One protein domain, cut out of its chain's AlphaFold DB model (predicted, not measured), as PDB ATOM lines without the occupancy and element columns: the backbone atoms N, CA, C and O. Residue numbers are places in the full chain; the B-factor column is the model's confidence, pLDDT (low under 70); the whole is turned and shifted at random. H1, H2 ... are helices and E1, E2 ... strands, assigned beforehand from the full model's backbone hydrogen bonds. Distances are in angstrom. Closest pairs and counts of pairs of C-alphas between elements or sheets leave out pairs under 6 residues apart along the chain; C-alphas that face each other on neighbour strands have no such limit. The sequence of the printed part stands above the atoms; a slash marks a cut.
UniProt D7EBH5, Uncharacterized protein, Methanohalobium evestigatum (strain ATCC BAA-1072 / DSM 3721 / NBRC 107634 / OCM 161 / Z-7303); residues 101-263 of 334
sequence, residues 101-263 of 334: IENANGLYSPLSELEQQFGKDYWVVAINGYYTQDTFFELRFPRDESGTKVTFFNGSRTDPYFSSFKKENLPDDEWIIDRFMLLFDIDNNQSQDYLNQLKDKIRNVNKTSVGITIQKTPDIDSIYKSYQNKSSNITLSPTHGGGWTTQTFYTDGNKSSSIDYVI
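Overview. This is residues 101 to 263 of the 334 residues of an uncharacterized protein of Methanohalobium evestigatum (strain ATCC BAA-1072 / DSM 3721 / NBRC 107634 / OCM 161 / Z-7303) (UniProt D7EBH5). One twisted sheet of seven strands forms a wall, with helices H2, H3 and H4 covering one face and the opposite face bare of named helices. H3 is over the edge strand E4, H2 over E3 and E2, and H4 over E7 and E6, while the short helix H1 sits off the sheet near the beginning of E1. The printed part has 163 residues with four named helices and seven named strands, in the order H1 E1 E2 E3 H2 H3 E4 H4 E5 E6 E7. The sheet, antiparallel throughout, runs E4 E3 E2 E1 E7 E6 E5; the class is mixed, helices and strands. The whole is compact, with a radius of gyration of the C-alphas of 16.0 A and spans of 45 by 35 by 31 A.

Arrangement. E1, residues 123 to 130, E2, residues 135 to 140, and E3, residues 148 to 154, form a meander, each strand the antiparallel neighbour of the one before; N 139 and O 127 are 2.8 A apart, N 138 and O 151 2.8 A. E4, residues 210 to 214, is the edge strand beside E3, with N 148 and O 214 at 2.8 A. E5, residues 233 to 236, E6, residues 244 to 251, and E7, residues 254 to 262, form a second meander, with N 248 and O 235 at 2.8 A and N 261 and O 245 at 2.8 A. E7 bends by 54 degrees at residue 257 and is the antiparallel neighbour of E1, with N 128 and O 258 at 2.8 A. H4, residues 220 to 230, runs along the strands at a height over the sheet of 9.2 A; the C-alphas of Tyr 227 and Phe 249 are its closest to E6, 6.5 A. H2, residues 173 to 184, is on the same face at 9.7 A and is only just over E3, on which 3 of its C-alphas fall. H3, residues 188 to 204, touches H2 with residues 188 to 195 alone, at a steep tilt of 65 degrees, opposite ways; their closest C-alphas, Ile 177 and Ser 191, are 5.3 A apart. H1, residues 112 to 118, is not on the sheet, but only just, with 4 pairs of C-alphas within 10 A. In H1, H2 and H4 every O i to N i+4 pair is within hydrogen-bond range; in H3 11 of 13 are.

Along the chain. H1 begins at C-alpha 112, (31.339, 2.930, 16.778). H3 is 24.8 A long, E7 24.1 A, E6 23.4 A and E1 21.2 A. E7 ends at C-alpha 262, (26.941, -7.387, 28.716).

Size, cuts and confidence. The C-alphas of Gln 116 and Asn 204, the two farthest apart, are 45.5 A apart. The printed part has no cut; the link from E3 to H2, residues 155 to 172, is long. The pLDDT is under 70 at residues 101 to 104, 145 and 158 to 162.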
ATOM      1  N   ILE A 101      33.088 -16.667  27.322       62.66
ATOM      2  CA  ILE A 101      32.603 -16.103  26.047       62.66
ATOM      3  C   ILE A 101      32.031 -17.187  25.115       62.66
ATOM      4  O   ILE A 101      31.043 -16.980  24.410       62.66
ATOM      5  N   GLU A 102      32.598 -18.394  25.175       58.16
ATOM      6  CA  GLU A 102      32.166 -19.561  24.406       58.16
ATOM      7  C   GLU A 102      30.808 -20.122  24.848       58.16
ATOM      8  O   GLU A 102      30.281 -21.004  24.180       58.16
ATOM      9  N   ASN A 103      30.214 -19.606  25.922       61.81
ATOM     10  CA  ASN A 103      28.908 -20.025  26.430       61.81
ATOM     11  C   ASN A 103      27.913 -18.858  26.553       61.81
ATOM     12  O   ASN A 103      26.756 -19.075  26.912       61.81
ATOM     13  N   ALA A 104      28.334 -17.630  26.236       63.97
ATOM     14  CA  ALA A 104      27.476 -16.455  26.295       63.97
ATOM     15  C   ALA A 104      26.401 -16.477  25.187       63.97
ATOM     16  O   ALA A 104      26.661 -16.876  24.048       63.97
ATOM     17  N   ASN A 105      25.184 -16.047  25.538       76.31
ATOM     18  CA  ASN A 105      24.105 -15.729  24.595       76.31
ATOM     19  C   ASN A 105      24.179 -14.242  24.221       76.31
ATOM     20  O   ASN A 105      24.598 -13.434  25.047       76.31
ATOM     21  N   GLY A 106      23.704 -13.867  23.034       83.12
ATOM     22  CA  GLY A 106      23.672 -12.473  22.589       83.12
ATOM     23  C   GLY A 106      24.085 -12.292  21.131       83.12
ATOM     24  O   GLY A 106      24.383 -13.255  20.427       83.12
ATOM     25  N   LEU A 107      24.119 -11.035  20.698       84.75
ATOM     26  CA  LEU A 107      24.595 -10.606  19.388       84.75
ATOM     27  C   LEU A 107      25.673  -9.537  19.550       84.75
ATOM     28  O   LEU A 107      25.513  -8.597  20.328       84.75
ATOM     29  N   TYR A 108      26.747  -9.659  18.778       81.81
ATOM     30  CA  TYR A 108      27.707  -8.576  18.605       81.81
ATOM     31  C   TYR A 108      27.189  -7.562  17.576       81.81
ATOM     32  O   TYR A 108      26.601  -7.950  16.565       81.81
ATOM     33  N   SER A 109      27.439  -6.275  17.809       78.06
ATOM     34  CA  SER A 109      27.174  -5.186  16.861       78.06
ATOM     35  C   SER A 109      28.382  -4.242  16.867       78.06
ATOM     36  O   SER A 109      28.790  -3.825  17.944       78.06
ATOM     37  N   PRO A 110      28.999  -3.919  15.719       78.06
ATOM     38  CA  PRO A 110      30.186  -3.062  15.650       78.06
ATOM     39  C   PRO A 110      29.827  -1.567  15.548       78.06
ATOM     40  O   PRO A 110      30.332  -0.851  14.678       78.06
ATOM     41  N   LEU A 111      28.914  -1.077  16.390       83.75
ATOM     42  CA  LEU A 111      28.537   0.341  16.392       83.75
ATOM     43  C   LEU A 111      29.648   1.175  17.023       83.75
ATOM     44  O   LEU A 111      29.964   0.993  18.195       83.75
ATOM     45  N   SER A 112      30.204   2.139  16.286       84.94
ATOM     46  CA  SER A 112      31.339   2.930  16.778       84.94
ATOM     47  C   SER A 112      31.022   3.722  18.048       84.94
ATOM     48  O   SER A 112      31.893   3.849  18.906       84.94
ATOM     49  N   GLU A 113      29.791   4.229  18.198       85.50
ATOM     50  CA  GLU A 113      29.379   4.929  19.419       85.50
ATOM     51  C   GLU A 113      29.392   3.993  20.636       85.50
ATOM     52  O   GLU A 113      29.858   4.368  21.712       85.50
ATOM     53  N   LEU A 114      28.927   2.755  20.458       87.31
ATOM     54  CA  LEU A 114      28.881   1.760  21.526       87.31
ATOM     55  C   LEU A 114      30.258   1.140  21.792       87.31
ATOM     56  O   LEU A 114      30.599   0.913  22.948       87.31
ATOM     57  N   GLU A 115      31.093   0.940  20.769       89.81
ATOM     58  CA  GLU A 115      32.481   0.496  20.948       89.81
ATOM     59  C   GLU A 115      33.309   1.525  21.728       89.81
ATOM     60  O   GLU A 115      34.153   1.158  22.551       89.81
ATOM     61  N   GLN A 116      33.066   2.820  21.496       87.50
ATOM     62  CA  GLN A 116      33.699   3.882  22.270       87.50
ATOM     63  C   GLN A 116      33.273   3.822  23.742       87.50
ATOM     64  O   GLN A 116      34.109   4.013  24.625       87.50
ATOM     65  N   GLN A 117      31.997   3.533  24.001       86.88
ATOM     66  CA  GLN A 117      31.436   3.503  25.348       86.88
ATOM     67  C   GLN A 117      31.803   2.228  26.124       86.88
ATOM     68  O   GLN A 117      32.182   2.299  27.289       86.88
ATOM     69  N   PHE A 118      31.717   1.060  25.490       88.75
ATOM     70  CA  PHE A 118      31.817  -0.244  26.151       88.75
ATOM     71  C   PHE A 118      33.114  -1.003  25.827       88.75
ATOM     72  O   PHE A 118      33.471  -1.964  26.506       88.75
ATOM     73  N   GLY A 119      33.893  -0.553  24.838       86.31
ATOM     74  CA  GLY A 119      34.976  -1.339  24.241       86.31
ATOM     75  C   GLY A 119      34.479  -2.254  23.123       86.31
ATOM     76  O   GLY A 119      33.308  -2.251  22.788       86.31
ATOM     77  N   LYS A 120      35.374  -3.044  22.529       85.38
ATOM     78  CA  LYS A 120      35.068  -3.857  21.336       85.38
ATOM     79  C   LYS A 120      34.436  -5.215  21.629       85.38
ATOM     80  O   LYS A 120      34.095  -5.938  20.709       85.38
ATOM     81  N   ASP A 121      34.308  -5.567  22.899       84.69
ATOM     82  CA  ASP A 121      33.952  -6.921  23.317       84.69
ATOM     83  C   ASP A 121      32.579  -6.964  24.007       84.69
ATOM     84  O   ASP A 121      32.297  -7.906  24.740       84.69
ATOM     85  N   TYR A 122      31.725  -5.950  23.822       88.25
ATOM     86  CA  TYR A 122      30.370  -5.943  24.387       88.25
ATOM     87  C   TYR A 122      29.397  -6.778  23.550       88.25
ATOM     88  O   TYR A 122      29.564  -6.939  22.344       88.25
ATOM     89  N   TRP A 123      28.341  -7.273  24.189       88.81
ATOM     90  CA  TRP A 123      27.293  -8.056  23.537       88.81
ATOM     91  C   TRP A 123      25.920  -7.487  23.852       88.81
ATOM     92  O   TRP A 123      25.648  -7.119  24.990       88.81
ATOM     93  N   VAL A 124      25.036  -7.468  22.858       91.19
ATOM     94  CA  VAL A 124      23.612  -7.185  23.043       91.19
ATOM     95  C   VAL A 124      22.911  -8.478  23.422       91.19
ATOM     96  O   VAL A 124      22.864  -9.426  22.639       91.19
ATOM     97  N   VAL A 125      22.362  -8.538  24.631       90.56
ATOM     98  CA  VAL A 125      21.769  -9.766  25.184       90.56
ATOM     99  C   VAL A 125      20.250  -9.748  25.175       90.56
ATOM    100  O   VAL A 125      19.627 -10.816  25.135       90.56
ATOM    101  N   ALA A 126      19.655  -8.555  25.173       93.12
ATOM    102  CA  ALA A 126      18.228  -8.389  24.982       93.12
ATOM    103  C   ALA A 126      17.866  -7.027  24.382       93.12
ATOM    104  O   ALA A 126      18.591  -6.042  24.530       93.12
ATOM    105  N   ILE A 127      16.713  -6.979  23.718       95.88
ATOM    106  CA  ILE A 127      16.076  -5.737  23.266       95.88
ATOM    107  C   ILE A 127      14.638  -5.733  23.761       95.88
ATOM    108  O   ILE A 127      13.903  -6.692  23.545       95.88
ATOM    109  N   ASN A 128      14.221  -4.638  24.380       96.19
ATOM    110  CA  ASN A 128      12.897  -4.492  24.958       96.19
ATOM    111  C   ASN A 128      12.131  -3.350  24.289       96.19
ATOM    112  O   ASN A 128      12.684  -2.277  24.028       96.19
ATOM    113  N   GLY A 129      10.834  -3.555  24.061       96.31
ATOM    114  CA  GLY A 129       9.910  -2.505  23.637       96.31
ATOM    115  C   GLY A 129       8.716  -2.426  24.573       96.31
ATOM    116  O   GLY A 129       8.053  -3.432  24.821       96.31
ATOM    117  N   TYR A 130       8.439  -1.225  25.069       96.25
ATOM    118  CA  TYR A 130       7.440  -0.957  26.099       96.25
ATOM    119  C   TYR A 130       6.186  -0.345  25.471       96.25
ATOM    120  O   TYR A 130       6.253   0.674  24.782       96.25
ATOM    121  N   TYR A 131       5.046  -1.000  25.683       95.31
ATOM    122  CA  TYR A 131       3.721  -0.460  25.370       95.31
ATOM    123  C   TYR A 131       3.214   0.386  26.542       95.31
ATOM    124  O   TYR A 131       2.746   1.506  26.366       95.31
ATOM    125  N   THR A 132       3.397  -0.139  27.754       92.88
ATOM    126  CA  THR A 132       3.292   0.586  29.024       92.88
ATOM    127  C   THR A 132       4.497   0.222  29.898       92.88
ATOM    128  O   THR A 132       5.330  -0.590  29.494       92.88
ATOM    129  N   GLN A 133       4.601   0.784  31.106       87.94
ATOM    130  CA  GLN A 133       5.667   0.402  32.047       87.94
ATOM    131  C   GLN A 133       5.641  -1.098  32.389       87.94
ATOM    132  O   GLN A 133       6.696  -1.717  32.502       87.94
ATOM    133  N   ASP A 134       4.448  -1.690  32.460       89.56
ATOM    134  CA  ASP A 134       4.256  -3.089  32.845       89.56
ATOM    135  C   ASP A 134       4.017  -4.025  31.653       89.56
ATOM    136  O   ASP A 134       4.086  -5.244  31.802       89.56
ATOM    137  N   THR A 135       3.685  -3.493  30.472       92.31
ATOM    138  CA  THR A 135       3.396  -4.289  29.270       92.31
ATOM    139  C   THR A 135       4.467  -4.054  28.223       92.31
ATOM    140  O   THR A 135       4.577  -2.960  27.670       92.31
ATOM    141  N   PHE A 136       5.248  -5.087  27.927       94.88
ATOM    142  CA  PHE A 136       6.405  -4.993  27.043       94.88
ATOM    143  C   PHE A 136       6.694  -6.329  26.357       94.88
ATOM    144  O   PHE A 136       6.187  -7.381  26.762       94.88
ATOM    145  N   PHE A 137       7.519  -6.296  25.315       95.81
ATOM    146  CA  PHE A 137       8.175  -7.494  24.796       95.81
ATOM    147  C   PHE A 137       9.673  -7.452  25.083       95.81
ATOM    148  O   PHE A 137      10.260  -6.376  25.163       95.81
ATOM    149  N   GLU A 138      10.275  -8.635  25.147       96.06
ATOM    150  CA  GLU A 138      11.715  -8.865  25.201       96.06
ATOM    151  C   GLU A 138      12.126  -9.756  24.021       96.06
ATOM    152  O   GLU A 138      11.535 -10.817  23.783       96.06
ATOM    153  N   LEU A 139      13.151  -9.331  23.288       95.19
ATOM    154  CA  LEU A 139      13.906 -10.148  22.349       95.19
ATOM    155  C   LEU A 139      15.113 -10.718  23.079       95.19
ATOM    156  O   LEU A 139      15.882  -9.967  23.670       95.19
ATOM    157  N   ARG A 140      15.304 -12.030  22.985       92.31
ATOM    158  CA  ARG A 140      16.517 -12.733  23.413       92.31
ATOM    159  C   ARG A 140      17.154 -13.413  22.212       92.31
ATOM    160  O   ARG A 140      16.447 -13.836  21.292       92.31
ATOM    161  N   PHE A 141      18.470 -13.586  22.279       89.44
ATOM    162  CA  PHE A 141      19.283 -14.168  21.210       89.44
ATOM    163  C   PHE A 141      19.943 -15.471  21.687       89.44
ATOM    164  O   PHE A 141      21.084 -15.452  22.153       89.44
ATOM    165  N   PRO A 142      19.209 -16.599  21.661       82.19
ATOM    166  CA  PRO A 142      19.778 -17.912  21.918       82.19
ATOM    167  C   PRO A 142      20.948 -18.211  20.980       82.19
ATOM    168  O   PRO A 142      20.890 -17.922  19.787       82.19
ATOM    169  N   ARG A 143      21.992 -18.842  21.516       74.50
ATOM    170  CA  ARG A 143      23.164 -19.265  20.741       74.50
ATOM    171  C   ARG A 143      22.886 -20.412  19.764       74.50
ATOM    172  O   ARG A 143      23.600 -20.557  18.782       74.50
ATOM    173  N   ASP A 144      21.880 -21.242  20.027       72.44
ATOM    174  CA  ASP A 144      21.610 -22.512  19.331       72.44
ATOM    175  C   ASP A 144      21.040 -22.364  17.905       72.44
ATOM    176  O   ASP A 144      20.372 -23.270  17.415       72.44
ATOM    177  N   GLU A 145      21.279 -21.221  17.251       64.25
ATOM    178  CA  GLU A 145      20.743 -20.846  15.933       64.25
ATOM    179  C   GLU A 145      19.216 -20.994  15.826       64.25
ATOM    180  O   GLU A 145      18.655 -20.987  14.733       64.25
ATOM    181  N   SER A 146      18.505 -21.083  16.958       76.12
ATOM    182  CA  SER A 146      17.059 -21.295  16.959       76.12
ATOM    183  C   SER A 146      16.277 -20.076  16.475       76.12
ATOM    184  O   SER A 146      15.065 -20.186  16.311       76.12
ATOM    185  N   GLY A 147      16.944 -18.950  16.208       86.62
ATOM    186  CA  GLY A 147      16.359 -17.670  15.825       86.62
ATOM    187  C   GLY A 147      16.175 -16.734  17.021       86.62
ATOM    188  O   GLY A 147      16.567 -17.029  18.147       86.62
ATOM    189  N   THR A 148      15.549 -15.585  16.792       92.31
ATOM    190  CA  THR A 148      15.279 -14.599  17.843       92.31
ATOM    191  C   THR A 148      14.027 -14.982  18.618       92.31
ATOM    192  O   THR A 148      12.940 -15.118  18.049       92.31
ATOM    193  N   LYS A 149      14.149 -15.127  19.939       93.38
ATOM    194  CA  LYS A 149      13.010 -15.405  20.816       93.38
ATOM    195  C   LYS A 149      12.347 -14.094  21.217       93.38
ATOM    196  O   LYS A 149      12.960 -13.292  21.908       93.38
ATOM    197  N   VAL A 150      11.084 -13.918  20.849       95.44
ATOM    198  CA  VAL A 150      10.260 -12.765  21.228       95.44
ATOM    199  C   VAL A 150       9.278 -13.201  22.302       95.44
ATOM    200  O   VAL A 150       8.453 -14.074  22.039       95.44
ATOM    201  N   THR A 151       9.334 -12.610  23.494       94.38
ATOM    202  CA  THR A 151       8.439 -12.933  24.619       94.38
ATOM    203  C   THR A 151       7.698 -11.690  25.086       94.38
ATOM    204  O   THR A 151       8.314 -10.652  25.277       94.38
ATOM    205  N   PHE A 152       6.387 -11.796  25.290       94.12
ATOM    206  CA  PHE A 152       5.536 -10.724  25.794       94.12
ATOM    207  C   PHE A 152       5.236 -10.911  27.276       94.12
ATOM    208  O   PHE A 152       4.940 -12.019  27.747       94.12
ATOM    209  N   PHE A 153       5.261  -9.790  27.985       90.50
ATOM    210  CA  PHE A 153       4.995  -9.673  29.406       90.50
ATOM    211  C   PHE A 153       3.930  -8.607  29.642       90.50
ATOM    212  O   PHE A 153       3.828  -7.625  28.909       90.50
ATOM    213  N   ASN A 154       3.127  -8.825  30.678       89.75
ATOM    214  CA  ASN A 154       2.147  -7.865  31.162       89.75
ATOM    215  C   ASN A 154       2.097  -7.978  32.692       89.75
ATOM    216  O   ASN A 154       1.636  -8.989  33.220       89.75
ATOM    217  N   GLY A 155       2.668  -7.009  33.398       83.00
ATOM    218  CA  GLY A 155       2.731  -6.965  34.860       83.00
ATOM    219  C   GLY A 155       1.426  -6.505  35.507       83.00
ATOM    220  O   GLY A 155       1.114  -6.938  36.609       83.00
ATOM    221  N   SER A 156       0.606  -5.722  34.797       82.25
ATOM    222  CA  SER A 156      -0.668  -5.189  35.304       82.25
ATOM    223  C   SER A 156      -1.815  -6.211  35.280       82.25
ATOM    224  O   SER A 156      -2.979  -5.849  35.464       82.25
ATOM    225  N   ARG A 157      -1.521  -7.489  35.017       75.44
ATOM    226  CA  ARG A 157      -2.525  -8.556  35.022       75.44
ATOM    227  C   ARG A 157      -3.096  -8.730  36.424       75.44
ATOM    228  O   ARG A 157      -2.357  -8.856  37.397       75.44
ATOM    229  N   THR A 158      -4.421  -8.779  36.509       67.69
ATOM    230  CA  THR A 158      -5.128  -9.068  37.755       67.69
ATOM    231  C   THR A 158      -4.745 -10.452  38.282       67.69
ATOM    232  O   THR A 158      -4.684 -11.421  37.524       67.69
ATOM    233  N   ASP A 159      -4.473 -10.510  39.588       59.06
ATOM    234  CA  ASP A 159      -4.109 -11.714  40.340       59.06
ATOM    235  C   ASP A 159      -5.038 -12.907  40.000       59.06
ATOM    236  O   ASP A 159      -6.257 -12.719  39.890       59.06
ATOM    237  N   PRO A 160      -4.498 -14.129  39.818       64.38
ATOM    238  CA  PRO A 160      -3.106 -14.500  40.063       64.38
ATOM    239  C   PRO A 160      -2.162 -14.100  38.942       64.38
ATOM    240  O   PRO A 160      -2.407 -14.375  37.770       64.38
ATOM    241  N   TYR A 161      -1.018 -13.525  39.332       62.84
ATOM    242  CA  TYR A 161       0.123 -13.244  38.447       62.84
ATOM    243  C   TYR A 161       0.569 -14.499  37.672       62.84
ATOM    244  O   TYR A 161       1.082 -14.420  36.556       62.84
ATOM    245  N   PHE A 162       0.298 -15.682  38.239       68.31
ATOM    246  CA  PHE A 162       0.543 -16.987  37.627       68.31
ATOM    247  C   PHE A 162      -0.578 -17.498  36.705       68.31
ATOM    248  O   PHE A 162      -0.509 -18.631  36.225       68.31
ATOM    249  N   SER A 163      -1.618 -16.701  36.452       76.81
ATOM    250  CA  SER A 163      -2.678 -17.056  35.509       76.81
ATOM    251  C   SER A 163      -2.142 -17.160  34.077       76.81
ATOM    252  O   SER A 163      -1.133 -16.551  33.703       76.81
ATOM    253  N   SER A 164      -2.820 -17.973  33.264       83.56
ATOM    254  CA  SER A 164      -2.464 -18.158  31.859       83.56
ATOM    255  C   SER A 164      -2.506 -16.823  31.121       83.56
ATOM    256  O   SER A 164      -3.491 -16.091  31.219       83.56
ATOM    257  N   PHE A 165      -1.469 -16.536  30.339       86.31
ATOM    258  CA  PHE A 165      -1.448 -15.391  29.438       86.31
ATOM    259  C   PHE A 165      -2.605 -15.498  28.431       86.31
ATOM    260  O   PHE A 165      -2.823 -16.563  27.851       86.31
ATOM    261  N   LYS A 166      -3.344 -14.408  28.207       88.12
ATOM    262  CA  LYS A 166      -4.483 -14.332  27.279       88.12
ATOM    263  C   LYS A 166      -4.253 -13.269  26.210       88.12
ATOM    264  O   LYS A 166      -3.389 -12.408  26.337       88.12
ATOM    265  N   LYS A 167      -5.061 -13.306  25.146       90.00
ATOM    266  CA  LYS A 167      -4.962 -12.348  24.027       90.00
ATOM    267  C   LYS A 167      -5.167 -10.903  24.475       90.00
ATOM    268  O   LYS A 167      -4.504 -10.020  23.960       90.00
ATOM    269  N   GLU A 168      -6.033 -10.704  25.463       89.44
ATOM    270  CA  GLU A 168      -6.336  -9.417  26.105       89.44
ATOM    271  C   GLU A 168      -5.105  -8.759  26.743       89.44
ATOM    272  O   GLU A 168      -5.128  -7.575  27.051       89.44
ATOM    273  N   ASN A 169      -4.065  -9.546  27.031       90.25
ATOM    274  CA  ASN A 169      -2.871  -9.070  27.720       90.25
ATOM    275  C   ASN A 169      -1.790  -8.585  26.747       90.25
ATOM    276  O   ASN A 169      -0.773  -8.059  27.199       90.25
ATOM    277  N   LEU A 170      -1.978  -8.799  25.441       93.44
ATOM    278  CA  LEU A 170      -1.101  -8.252  24.415       93.44
ATOM    279  C   LEU A 170      -1.362  -6.748  24.230       93.44
ATOM    280  O   LEU A 170      -2.495  -6.306  24.419       93.44
ATOM    281  N   PRO A 171      -0.343  -5.980  23.810       95.50
ATOM    282  CA  PRO A 171      -0.551  -4.677  23.187       95.50
ATOM    283  C   PRO A 171      -1.486  -4.754  21.973       95.50
ATOM    284  O   PRO A 171      -1.737  -5.838  21.436       95.50
ATOM    285  N   ASP A 172      -1.929  -3.590  21.502       96.62
ATOM    286  CA  ASP A 172      -2.722  -3.491  20.279       96.62
ATOM    287  C   ASP A 172      -1.971  -4.081  19.075       96.62
ATOM    288  O   ASP A 172      -0.750  -3.953  18.946       96.62
ATOM    289  N   ASP A 173      -2.718  -4.721  18.174       97.56
ATOM    290  CA  ASP A 173      -2.168  -5.424  17.010       97.56
ATOM    291  C   ASP A 173      -1.258  -4.529  16.161       97.56
ATOM    292  O   ASP A 173      -0.164  -4.951  15.791       97.56
ATOM    293  N   GLU A 174      -1.690  -3.291  15.900       97.62
ATOM    294  CA  GLU A 174      -0.935  -2.297  15.127       97.62
ATOM    295  C   GLU A 174       0.424  -2.007  15.772       97.62
ATOM    296  O   GLU A 174       1.454  -2.021  15.101       97.62
ATOM    297  N   TRP A 175       0.452  -1.856  17.099       96.38
ATOM    298  CA  TRP A 175       1.692  -1.618  17.829       96.38
ATOM    299  C   TRP A 175       2.655  -2.806  17.714       96.38
ATOM    300  O   TRP A 175       3.860  -2.612  17.543       96.38
ATOM    301  N   ILE A 176       2.147  -4.043  17.783       97.38
ATOM    302  CA  ILE A 176       2.982  -5.249  17.651       97.38
ATOM    303  C   ILE A 176       3.539  -5.372  16.231       97.38
ATOM    304  O   ILE A 176       4.729  -5.649  16.063       97.38
ATOM    305  N   ILE A 177       2.695  -5.149  15.222       97.69
ATOM    306  CA  ILE A 177       3.072  -5.212  13.806       97.69
ATOM    307  C   ILE A 177       4.174  -4.196  13.504       97.69
ATOM    308  O   ILE A 177       5.228  -4.586  13.002       97.69
ATOM    309  N   ASP A 178       3.997  -2.936  13.909       95.38
ATOM    310  CA  ASP A 178       4.995  -1.878  13.723       95.38
ATOM    311  C   ASP A 178       6.350  -2.242  14.341       95.38
ATOM    312  O   ASP A 178       7.414  -1.938  13.793       95.38
ATOM    313  N   ARG A 179       6.333  -2.899  15.507       94.81
ATOM    314  CA  ARG A 179       7.555  -3.341  16.187       94.81
ATOM    315  C   ARG A 179       8.215  -4.500  15.459       94.81
ATOM    316  O   ARG A 179       9.433  -4.481  15.318       94.81
ATOM    317  N   PHE A 180       7.457  -5.472  14.960       95.81
ATOM    318  CA  PHE A 180       8.024  -6.566  14.170       95.81
ATOM    319  C   PHE A 180       8.651  -6.076  12.867       95.81
ATOM    320  O   PHE A 180       9.782  -6.465  12.572       95.81
ATOM    321  N   MET A 181       7.982  -5.170  12.151       95.06
ATOM    322  CA  MET A 181       8.536  -4.544  10.949       95.06
ATOM    323  C   MET A 181       9.849  -3.818  11.251       95.06
ATOM    324  O   MET A 181      10.839  -4.031  10.557       95.06
ATOM    325  N   LEU A 182       9.882  -3.017  12.326       92.31
ATOM    326  CA  LEU A 182      11.079  -2.280  12.734       92.31
ATOM    327  C   LEU A 182      12.244  -3.198  13.135       92.31
ATOM    328  O   LEU A 182      13.386  -2.910  12.798       92.31
ATOM    329  N   LEU A 183      11.975  -4.255  13.904       93.31
ATOM    330  CA  LEU A 183      13.021  -5.097  14.493       93.31
ATOM    331  C   LEU A 183      13.621  -6.092  13.495       93.31
ATOM    332  O   LEU A 183      14.799  -6.419  13.594       93.31
ATOM    333  N   PHE A 184      12.813  -6.609  12.567       93.75
ATOM    334  CA  PHE A 184      13.208  -7.721  11.696       93.75
ATOM    335  C   PHE A 184      13.324  -7.351  10.217       93.75
ATOM    336  O   PHE A 184      13.573  -8.251   9.406       93.75
ATOM    337  N   ASP A 185      13.120  -6.073   9.877       93.31
ATOM    338  CA  ASP A 185      13.072  -5.565   8.503       93.31
ATOM    339  C   ASP A 185      12.189  -6.465   7.621       93.31
ATOM    340  O   ASP A 185      12.628  -7.181   6.713       93.31
ATOM    341  N   ILE A 186      10.921  -6.555   8.021       95.00
ATOM    342  CA  ILE A 186       9.896  -7.367   7.360       95.00
ATOM    343  C   ILE A 186       8.714  -6.507   6.950       95.00
ATOM    344  O   ILE A 186       8.465  -5.440   7.512       95.00
ATOM    345  N   ASP A 187       7.957  -7.002   5.978       96.56
ATOM    346  CA  ASP A 187       6.731  -6.346   5.556       96.56
ATOM    347  C   ASP A 187       5.566  -6.584   6.538       96.56
ATOM    348  O   ASP A 187       5.628  -7.369   7.496       96.56
ATOM    349  N   ASN A 188       4.467  -5.875   6.283       97.00
ATOM    350  CA  ASN A 188       3.246  -5.966   7.075       97.00
ATOM    351  C   ASN A 188       2.621  -7.373   7.044       97.00
ATOM    352  O   ASN A 188       2.080  -7.824   8.051       97.00
ATOM    353  N   ASN A 189       2.699  -8.084   5.915       97.50
ATOM    354  CA  ASN A 189       2.093  -9.411   5.779       97.50
ATOM    355  C   ASN A 189       2.831 -10.431   6.653       97.50
ATOM    356  O   ASN A 189       2.206 -11.153   7.425       97.50
ATOM    357  N   GLN A 190       4.164 -10.429   6.607       97.00
ATOM    358  CA  GLN A 190       5.000 -11.272   7.460       97.00
ATOM    359  C   GLN A 190       4.801 -10.945   8.946       97.00
ATOM    360  O   GLN A 190       4.715 -11.844   9.784       97.00
ATOM    361  N   SER A 191       4.684  -9.659   9.280       96.94
ATOM    362  CA  SER A 191       4.420  -9.212  10.653       96.94
ATOM    363  C   SER A 191       3.064  -9.704  11.165       96.94
ATOM    364  O   SER A 191       2.969 -10.212  12.285       96.94
ATOM    365  N   GLN A 192       2.027  -9.634  10.325       97.88
ATOM    366  CA  GLN A 192       0.701 -10.166  10.629       97.88
ATOM    367  C   GLN A 192       0.729 -11.688  10.829       97.88
ATOM    368  O   GLN A 192       0.088 -12.197  11.754       97.88
ATOM    369  N   ASP A 193       1.497 -12.417  10.017       97.75
ATOM    370  CA  ASP A 193       1.664 -13.864  10.157       97.75
ATOM    371  C   ASP A 193       2.318 -14.238  11.493       97.75
ATOM    372  O   ASP A 193       1.852 -15.159  12.172       97.75
ATOM    373  N   TYR A 194       3.348 -13.509  11.929       97.00
ATOM    374  CA  TYR A 194       3.957 -13.727  13.246       97.00
ATOM    375  C   TYR A 194       3.003 -13.395  14.397       97.00
ATOM    376  O   TYR A 194       2.923 -14.153  15.368       97.00
ATOM    377  N   LEU A 195       2.227 -12.315  14.291       97.06
ATOM    378  CA  LEU A 195       1.201 -11.985  15.283       97.06
ATOM    379  C   LEU A 195       0.123 -13.079  15.373       97.06
ATOM    380  O   LEU A 195      -0.304 -13.451  16.470       97.06
ATOM    381  N   ASN A 196      -0.291 -13.646  14.240       96.38
ATOM    382  CA  ASN A 196      -1.242 -14.756  14.210       96.38
ATOM    383  C   ASN A 196      -0.665 -16.005  14.896       96.38
ATOM    384  O   ASN A 196      -1.324 -16.578  15.767       96.38
ATOM    385  N   GLN A 197       0.591 -16.363  14.604       95.12
ATOM    386  CA  GLN A 197       1.294 -17.459  15.285       95.12
ATOM    387  C   GLN A 197       1.372 -17.243  16.803       95.12
ATOM    388  O   GLN A 197       1.124 -18.169  17.582       95.12
ATOM    389  N   LEU A 198       1.674 -16.017  17.244       94.56
ATOM    390  CA  LEU A 198       1.689 -15.650  18.660       94.56
ATOM    391  C   LEU A 198       0.315 -15.882  19.301       94.56
ATOM    392  O   LEU A 198       0.207 -16.568  20.320       94.56
ATOM    393  N   LYS A 199      -0.748 -15.369  18.675       94.19
ATOM    394  CA  LYS A 199      -2.133 -15.508  19.146       94.19
ATOM    395  C   LYS A 199      -2.621 -16.954  19.176       94.19
ATOM    396  O   LYS A 199      -3.440 -17.287  20.036       94.19
ATOM    397  N   ASP A 200      -2.153 -17.802  18.269       92.38
ATOM    398  CA  ASP A 200      -2.460 -19.232  18.284       92.38
ATOM    399  C   ASP A 200      -1.697 -19.966  19.382       92.38
ATOM    400  O   ASP A 200      -2.259 -20.835  20.047       92.38
ATOM    401  N   LYS A 201      -0.459 -19.561  19.675       89.56
ATOM    402  CA  LYS A 201       0.300 -20.121  20.798       89.56
ATOM    403  C   LYS A 201      -0.334 -19.796  22.150       89.56
ATOM    404  O   LYS A 201      -0.384 -20.677  23.004       89.56
ATOM    405  N   ILE A 202      -0.888 -18.591  22.320       87.44
ATOM    406  CA  ILE A 202      -1.671 -18.215  23.514       87.44
ATOM    407  C   ILE A 202      -2.819 -19.205  23.757       87.44
ATOM    408  O   ILE A 202      -3.048 -19.616  24.889       87.44
ATOM    409  N   ARG A 203      -3.528 -19.630  22.701       78.31
ATOM    410  CA  ARG A 203      -4.663 -20.564  22.828       78.31
ATOM    411  C   ARG A 203      -4.252 -21.939  23.366       78.31
ATOM    412  O   ARG A 203      -5.086 -22.628  23.941       78.31
ATOM    413  N   ASN A 204      -2.993 -22.327  23.172       72.25
ATOM    414  CA  ASN A 204      -2.522 -23.699  23.352       72.25
ATOM    415  C   ASN A 204      -1.584 -23.882  24.557       72.25
ATOM    416  O   ASN A 204      -1.080 -24.984  24.770       72.25
ATOM    417  N   VAL A 205      -1.296 -22.824  25.326       70.25
ATOM    418  CA  VAL A 205      -0.254 -22.852  26.362       70.25
ATOM    419  C   VAL A 205      -0.752 -22.244  27.674       70.25
ATOM    420  O   VAL A 205      -1.102 -21.071  27.735       70.25
ATOM    421  N   ASN A 206      -0.693 -23.020  28.759       71.50
ATOM    422  CA  ASN A 206      -0.905 -22.520  30.118       71.50
ATOM    423  C   ASN A 206       0.428 -22.027  30.718       71.50
ATOM    424  O   ASN A 206       1.083 -22.749  31.467       71.50
ATOM    425  N   LYS A 207       0.875 -20.830  30.317       77.50
ATOM    426  CA  LYS A 207       2.087 -20.177  30.844       77.50
ATOM    427  C   LYS A 207       1.811 -18.728  31.221       77.50
ATOM    428  O   LYS A 207       0.909 -18.098  30.678       77.50
ATOM    429  N   THR A 208       2.644 -18.204  32.114       75.75
ATOM    430  CA  THR A 208       2.604 -16.820  32.609       75.75
ATOM    431  C   THR A 208       3.183 -15.805  31.625       75.75
ATOM    432  O   THR A 208       2.987 -14.606  31.798       75.75
ATOM    433  N   SER A 209       3.855 -16.255  30.569       80.44
ATOM    434  CA  SER A 209       4.292 -15.443  29.435       80.44
ATOM    435  C   SER A 209       4.119 -16.227  28.139       80.44
ATOM    436  O   SER A 209       4.065 -17.465  28.134       80.44
ATOM    437  N   VAL A 210       4.020 -15.504  27.028       88.50
ATOM    438  CA  VAL A 210       3.916 -16.097  25.697       88.50
ATOM    439  C   VAL A 210       4.985 -15.520  24.793       88.50
ATOM    440  O   VAL A 210       5.306 -14.340  24.860       88.50
ATOM    441  N   GLY A 211       5.541 -16.360  23.933       90.81
ATOM    442  CA  GLY A 211       6.533 -15.909  22.982       90.81
ATOM    443  C   GLY A 211       6.651 -16.828  21.789       90.81
ATOM    444  O   GLY A 211       6.337 -18.016  21.881       90.81
ATOM    445  N   ILE A 212       7.116 -16.284  20.679       93.81
ATOM    446  CA  ILE A 212       7.414 -17.007  19.443       93.81
ATOM    447  C   ILE A 212       8.908 -16.928  19.162       93.81
ATOM    448  O   ILE A 212       9.626 -16.128  19.760       93.81
ATOM    449  N   THR A 213       9.364 -17.774  18.252       94.06
ATOM    450  CA  THR A 213      10.730 -17.714  17.757       94.06
ATOM    451  C   THR A 213      10.681 -17.325  16.292       94.06
ATOM    452  O   THR A 213      10.003 -17.982  15.502       94.06
ATOM    453  N   ILE A 214      11.361 -16.240  15.948       94.00
ATOM    454  CA  ILE A 214      11.436 -15.705  14.593       94.00
ATOM    455  C   ILE A 214      12.794 -16.097  14.022       94.00
ATOM    456  O   ILE A 214      13.829 -15.759  14.591       94.00
ATOM    457  N   GLN A 215      12.796 -16.804  12.890       92.25
ATOM    458  CA  GLN A 215      14.006 -17.273  12.197       92.25
ATOM    459  C   GLN A 215      14.701 -16.136  11.429       92.25
ATOM    460  O   GLN A 215      14.926 -16.220  10.223       92.25
ATOM    461  N   LYS A 216      14.970 -15.031  12.125       89.88
ATOM    462  CA  LYS A 216      15.713 -13.868  11.650       89.88
ATOM    463  C   LYS A 216      16.512 -13.269  12.800       89.88
ATOM    464  O   LYS A 216      16.043 -13.242  13.942       89.88
ATOM    465  N   THR A 217      17.681 -12.743  12.468       88.69
ATOM    466  CA  THR A 217      18.495 -11.922  13.364       88.69
ATOM    467  C   THR A 217      18.129 -10.455  13.136       88.69
ATOM    468  O   THR A 217      18.108 -10.037  11.977       88.69
ATOM    469  N   PRO A 218      17.799  -9.680  14.182       89.44
ATOM    470  CA  PRO A 218      17.522  -8.259  14.030       89.44
ATOM    471  C   PRO A 218      18.772  -7.468  13.628       89.44
ATOM    472  O   PRO A 218      19.882  -7.791  14.053       89.44
ATOM    473  N   ASP A 219      18.575  -6.397  12.860       88.62
ATOM    474  CA  ASP A 219      19.622  -5.411  12.585       88.62
ATOM    475  C   ASP A 219      19.756  -4.459  13.782       88.62
ATOM    476  O   ASP A 219      19.009  -3.487  13.930       88.62
ATOM    477  N   ILE A 220      20.707  -4.777  14.662       89.69
ATOM    478  CA  ILE A 220      20.980  -4.028  15.892       89.69
ATOM    479  C   ILE A 220      21.294  -2.558  15.599       89.69
ATOM    480  O   ILE A 220      20.844  -1.680  16.336       89.69
ATOM    481  N   ASP A 221      22.009  -2.278  14.510       89.44
ATOM    482  CA  ASP A 221      22.452  -0.931  14.162       89.44
ATOM    483  C   ASP A 221      21.261  -0.056  13.769       89.44
ATOM    484  O   ASP A 221      21.112   1.077  14.243       89.44
ATOM    485  N   SER A 222      20.379  -0.598  12.929       90.19
ATOM    486  CA  SER A 222      19.146   0.077  12.522       90.19
ATOM    487  C   SER A 222      18.189   0.277  13.700       90.19
ATOM    488  O   SER A 222      17.587   1.348  13.831       90.19
ATOM    489  N   ILE A 223      18.082  -0.708  14.597       93.19
ATOM    490  CA  ILE A 223      17.252  -0.603  15.804       93.19
ATOM    491  C   ILE A 223      17.779   0.487  16.732       93.19
ATOM    492  O   ILE A 223      17.009   1.363  17.130       93.19
ATOM    493  N   TYR A 224      19.079   0.469  17.035       93.50
ATOM    494  CA  TYR A 224      19.721   1.463  17.888       93.50
ATOM    495  C   TYR A 224      19.481   2.882  17.364       93.50
ATOM    496  O   TYR A 224      18.973   3.732  18.093       93.50
ATOM    497  N   LYS A 225      19.750   3.125  16.074       92.62
ATOM    498  CA  LYS A 225      19.531   4.437  15.441       92.62
ATOM    499  C   LYS A 225      18.063   4.848  15.466       92.62
ATOM    500  O   LYS A 225      17.751   6.008  15.723       92.62
ATOM    501  N   SER A 226      17.143   3.915  15.221       93.50
ATOM    502  CA  SER A 226      15.702   4.187  15.286       93.50
ATOM    503  C   SER A 226      15.260   4.590  16.693       93.50
ATOM    504  O   SER A 226      14.520   5.564  16.847       93.50
ATOM    505  N   TYR A 227      15.735   3.884  17.721       94.62
ATOM    506  CA  TYR A 227      15.441   4.207  19.116       94.62
ATOM    507  C   TYR A 227      16.052   5.543  19.511       94.62
ATOM    508  O   TYR A 227      15.334   6.393  20.029       94.62
ATOM    509  N   GLN A 228      17.323   5.773  19.184       94.19
ATOM    510  CA  GLN A 228      18.011   7.035  19.440       94.19
ATOM    511  C   GLN A 228      17.277   8.225  18.803       94.19
ATOM    512  O   GLN A 228      16.984   9.194  19.496       94.19
ATOM    513  N   ASN A 229      16.901   8.131  17.524       94.19
ATOM    514  CA  ASN A 229      16.228   9.212  16.792       94.19
ATOM    515  C   ASN A 229      14.829   9.550  17.329       94.19
ATOM    516  O   ASN A 229      14.381  10.688  17.207       94.19
ATOM    517  N   LYS A 230      14.115   8.566  17.889       92.06
ATOM    518  CA  LYS A 230      12.778   8.754  18.484       92.06
ATOM    519  C   LYS A 230      12.832   9.121  19.967       92.06
ATOM    520  O   LYS A 230      11.789   9.400  20.565       92.06
ATOM    521  N   SER A 231      14.013   9.067  20.575       95.56
ATOM    522  CA  SER A 231      14.173   9.279  22.002       95.56
ATOM    523  C   SER A 231      14.283  10.763  22.333       95.56
ATOM    524  O   SER A 231      15.080  11.494  21.755       95.56
ATOM    525  N   SER A 232      13.513  11.194  23.323       95.38
ATOM    526  CA  SER A 232      13.651  12.493  23.988       95.38
ATOM    527  C   SER A 232      14.788  12.511  25.016       95.38
ATOM    528  O   SER A 232      15.360  13.565  25.279       95.38
ATOM    529  N   ASN A 233      15.120  11.352  25.597       96.38
ATOM    530  CA  ASN A 233      16.187  11.197  26.584       96.38
ATOM    531  C   ASN A 233      16.745   9.768  26.559       96.38
ATOM    532  O   ASN A 233      16.007   8.825  26.280       96.38
ATOM    533  N   ILE A 234      18.028   9.590  26.861       96.00
ATOM    534  CA  ILE A 234      18.678   8.276  26.913       96.00
ATOM    535  C   ILE A 234      19.429   8.170  28.235       96.00
ATOM    536  O   ILE A 234      20.197   9.062  28.583       96.00
ATOM    537  N   THR A 235      19.223   7.077  28.964       96.19
ATOM    538  CA  THR A 235      19.945   6.789  30.209       96.19
ATOM    539  C   THR A 235      20.662   5.453  30.107       96.19
ATOM    540  O   THR A 235      20.247   4.580  29.346       96.19
ATOM    541  N   LEU A 236      21.718   5.277  30.893       95.25
ATOM    542  CA  LEU A 236      22.440   4.017  31.032       95.25
ATOM    543  C   LEU A 236      22.440   3.620  32.509       95.25
ATOM    544  O   LEU A 236      22.706   4.468  33.360       95.25
ATOM    545  N   SER A 237      22.116   2.366  32.821       95.12
ATOM    546  CA  SER A 237      22.218   1.876  34.197       95.12
ATOM    547  C   SER A 237      23.683   1.635  34.586       95.12
ATOM    548  O   SER A 237      24.457   1.158  33.749       95.12
ATOM    549  N   PRO A 238      24.076   1.891  35.844       94.56
ATOM    550  CA  PRO A 238      25.393   1.488  36.322       94.56
ATOM    551  C   PRO A 238      25.549  -0.038  36.280       94.56
ATOM    552  O   PRO A 238      24.563  -0.783  36.346       94.56
ATOM    553  N   THR A 239      26.791  -0.496  36.148       93.88
ATOM    554  CA  THR A 239      27.170  -1.906  36.310       93.88
ATOM    555  C   THR A 239      27.599  -2.181  37.750       93.88
ATOM    556  O   THR A 239      27.965  -1.263  38.479       93.88
ATOM    557  N   HIS A 240      27.588  -3.453  38.147       93.38
ATOM    558  CA  HIS A 240      27.872  -3.886  39.520       93.38
ATOM    559  C   HIS A 240      28.809  -5.110  39.528       93.38
ATOM    560  O   HIS A 240      28.563  -6.089  40.218       93.38
ATOM    561  N   GLY A 241      29.821  -5.135  38.649       91.25
ATOM    562  CA  GLY A 241      30.854  -6.180  38.569       91.25
ATOM    563  C   GLY A 241      30.556  -7.247  37.524       91.25
ATOM    564  O   GLY A 241      31.443  -7.698  36.802       91.25
ATOM    565  N   GLY A 242      29.284  -7.610  37.358       88.69
ATOM    566  CA  GLY A 242      28.863  -8.577  36.341       88.69
ATOM    567  C   GLY A 242      28.938  -8.065  34.895       88.69
ATOM    568  O   GLY A 242      28.764  -8.860  33.969       88.69
ATOM    569  N   GLY A 243      29.172  -6.764  34.684       90.25
ATOM    570  CA  GLY A 243      29.201  -6.131  33.362       90.25
ATOM    571  C   GLY A 243      27.836  -5.973  32.682       90.25
ATOM    572  O   GLY A 243      27.782  -5.578  31.520       90.25
ATOM    573  N   TRP A 244      26.730  -6.275  33.370       91.44
ATOM    574  CA  TRP A 244      25.378  -6.064  32.843       91.44
ATOM    575  C   TRP A 244      24.985  -4.588  32.940       91.44
ATOM    576  O   TRP A 244      24.990  -4.018  34.031       91.44
ATOM    577  N   THR A 245      24.586  -3.986  31.823       93.31
ATOM    578  CA  THR A 245      24.047  -2.622  31.789       93.31
ATOM    579  C   THR A 245      22.881  -2.515  30.812       93.31
ATOM    580  O   THR A 245      22.828  -3.212  29.801       93.31
ATOM    581  N   THR A 246      21.937  -1.628  31.104       95.62
ATOM    582  CA  THR A 246      20.756  -1.379  30.283       95.62
ATOM    583  C   THR A 246      20.757   0.070  29.827       95.62
ATOM    584  O   THR A 246      20.680   0.992  30.644       95.62
ATOM    585  N   GLN A 247      20.755   0.284  28.513       96.69
ATOM    586  CA  GLN A 247      20.474   1.596  27.944       96.69
ATOM    587  C   GLN A 247      18.977   1.736  27.706       96.69
ATOM    588  O   GLN A 247      18.366   0.926  27.009       96.69
ATOM    589  N   THR A 248      18.377   2.766  28.290       97.75
ATOM    590  CA  THR A 248      16.943   3.032  28.201       97.75
ATOM    591  C   THR A 248      16.674   4.273  27.362       97.75
ATOM    592  O   THR A 248      17.287   5.317  27.566       97.75
ATOM    593  N   PHE A 249      15.712   4.157  26.450       97.44
ATOM    594  CA  PHE A 249      15.237   5.216  25.569       97.44
ATOM    595  C   PHE A 249      13.846   5.664  26.032       97.44
ATOM    596  O   PHE A 249      12.983   4.834  26.344       97.44
ATOM    597  N   TYR A 250      13.633   6.978  26.086       97.06
ATOM    598  CA  TYR A 250      12.403   7.594  26.573       97.06
ATOM    599  C   TYR A 250      11.732   8.424  25.488       97.06
ATOM    600  O   TYR A 250      12.360   9.297  24.895       97.06
ATOM    601  N   THR A 251      10.429   8.256  25.306       94.75
ATOM    602  CA  THR A 251       9.605   9.107  24.441       94.75
ATOM    603  C   THR A 251       8.559   9.798  25.307       94.75
ATOM    604  O   THR A 251       7.847   9.136  26.060       94.75
ATOM    605  N   ASP A 252       8.513  11.131  25.258       91.88
ATOM    606  CA  ASP A 252       7.615  11.963  26.075       91.88
ATOM    607  C   ASP A 252       7.673  11.630  27.579       91.88
ATOM    608  O   ASP A 252       6.656  11.534  28.265       91.88
ATOM    609  N   GLY A 253       8.886  11.393  28.094       90.69
ATOM    610  CA  GLY A 253       9.133  11.046  29.500       90.69
ATOM    611  C   GLY A 253       8.803   9.599  29.891       90.69
ATOM    612  O   GLY A 253       9.117   9.192  31.008       90.69
ATOM    613  N   ASN A 254       8.237   8.792  28.991       93.38
ATOM    614  CA  ASN A 254       7.924   7.385  29.239       93.38
ATOM    615  C   ASN A 254       8.980   6.465  28.630       93.38
ATOM    616  O   ASN A 254       9.476   6.721  27.534       93.38
ATOM    617  N   LYS A 255       9.296   5.361  29.319       94.69
ATOM    618  CA  LYS A 255      10.170   4.312  28.780       94.69
ATOM    619  C   LYS A 255       9.531   3.742  27.514       94.69
ATOM    620  O   LYS A 255       8.428   3.209  27.586       94.69
ATOM    621  N   SER A 256      10.208   3.860  26.374       95.44
ATOM    622  CA  SER A 256       9.703   3.367  25.087       95.44
ATOM    623  C   SER A 256      10.422   2.097  24.648       95.44
ATOM    624  O   SER A 256       9.786   1.149  24.178       95.44
ATOM    625  N   SER A 257      11.733   2.037  24.879       97.00
ATOM    626  CA  SER A 257      12.580   0.898  24.530       97.00
ATOM    627  C   SER A 257      13.791   0.795  25.455       97.00
ATOM    628  O   SER A 257      14.187   1.771  26.092       97.00
ATOM    629  N   SER A 258      14.406  -0.382  25.525       97.12
ATOM    630  CA  SER A 258      15.745  -0.528  26.102       97.12
ATOM    631  C   SER A 258      16.559  -1.600  25.394       97.12
ATOM    632  O   SER A 258      16.002  -2.515  24.789       97.12
ATOM    633  N   ILE A 259      17.878  -1.474  25.468       96.19
ATOM    634  CA  ILE A 259      18.829  -2.468  24.981       96.19
ATOM    635  C   ILE A 259      19.693  -2.877  26.169       96.19
ATOM    636  O   ILE A 259      20.247  -2.021  26.859       96.19
ATOM    637  N   ASP A 260      19.758  -4.181  26.412       94.44
ATOM    638  CA  ASP A 260      20.574  -4.757  27.471       94.44
ATOM    639  C   ASP A 260      21.896  -5.230  26.877       94.44
ATOM    640  O   ASP A 260      21.927  -5.968  25.882       94.44
ATOM    641  N   TYR A 261      22.980  -4.813  27.517       92.31
ATOM    642  CA  TYR A 261      24.345  -5.122  27.144       92.31
ATOM    643  C   TYR A 261      25.027  -5.928  28.240       92.31
ATOM    644  O   TYR A 261      24.779  -5.735  29.432       92.31
ATOM    645  N   VAL A 262      25.945  -6.794  27.827       91.00
ATOM    646  CA  VAL A 262      26.941  -7.387  28.716       91.00
ATOM    647  C   VAL A 262      28.317  -6.978  28.228       91.00
ATOM    648  O   VAL A 262      28.668  -7.171  27.064       91.00
ATOM    649  N   ILE A 263      29.085  -6.416  29.146       90.44
ATOM    650  CA  ILE A 263      30.461  -5.978  28.960       90.44
ATOM    651  C   ILE A 263      31.360  -6.990  29.676       90.44
ATOM    652  O   ILE A 263      30.968  -7.506  30.727       90.44
TER     653      ILE A 263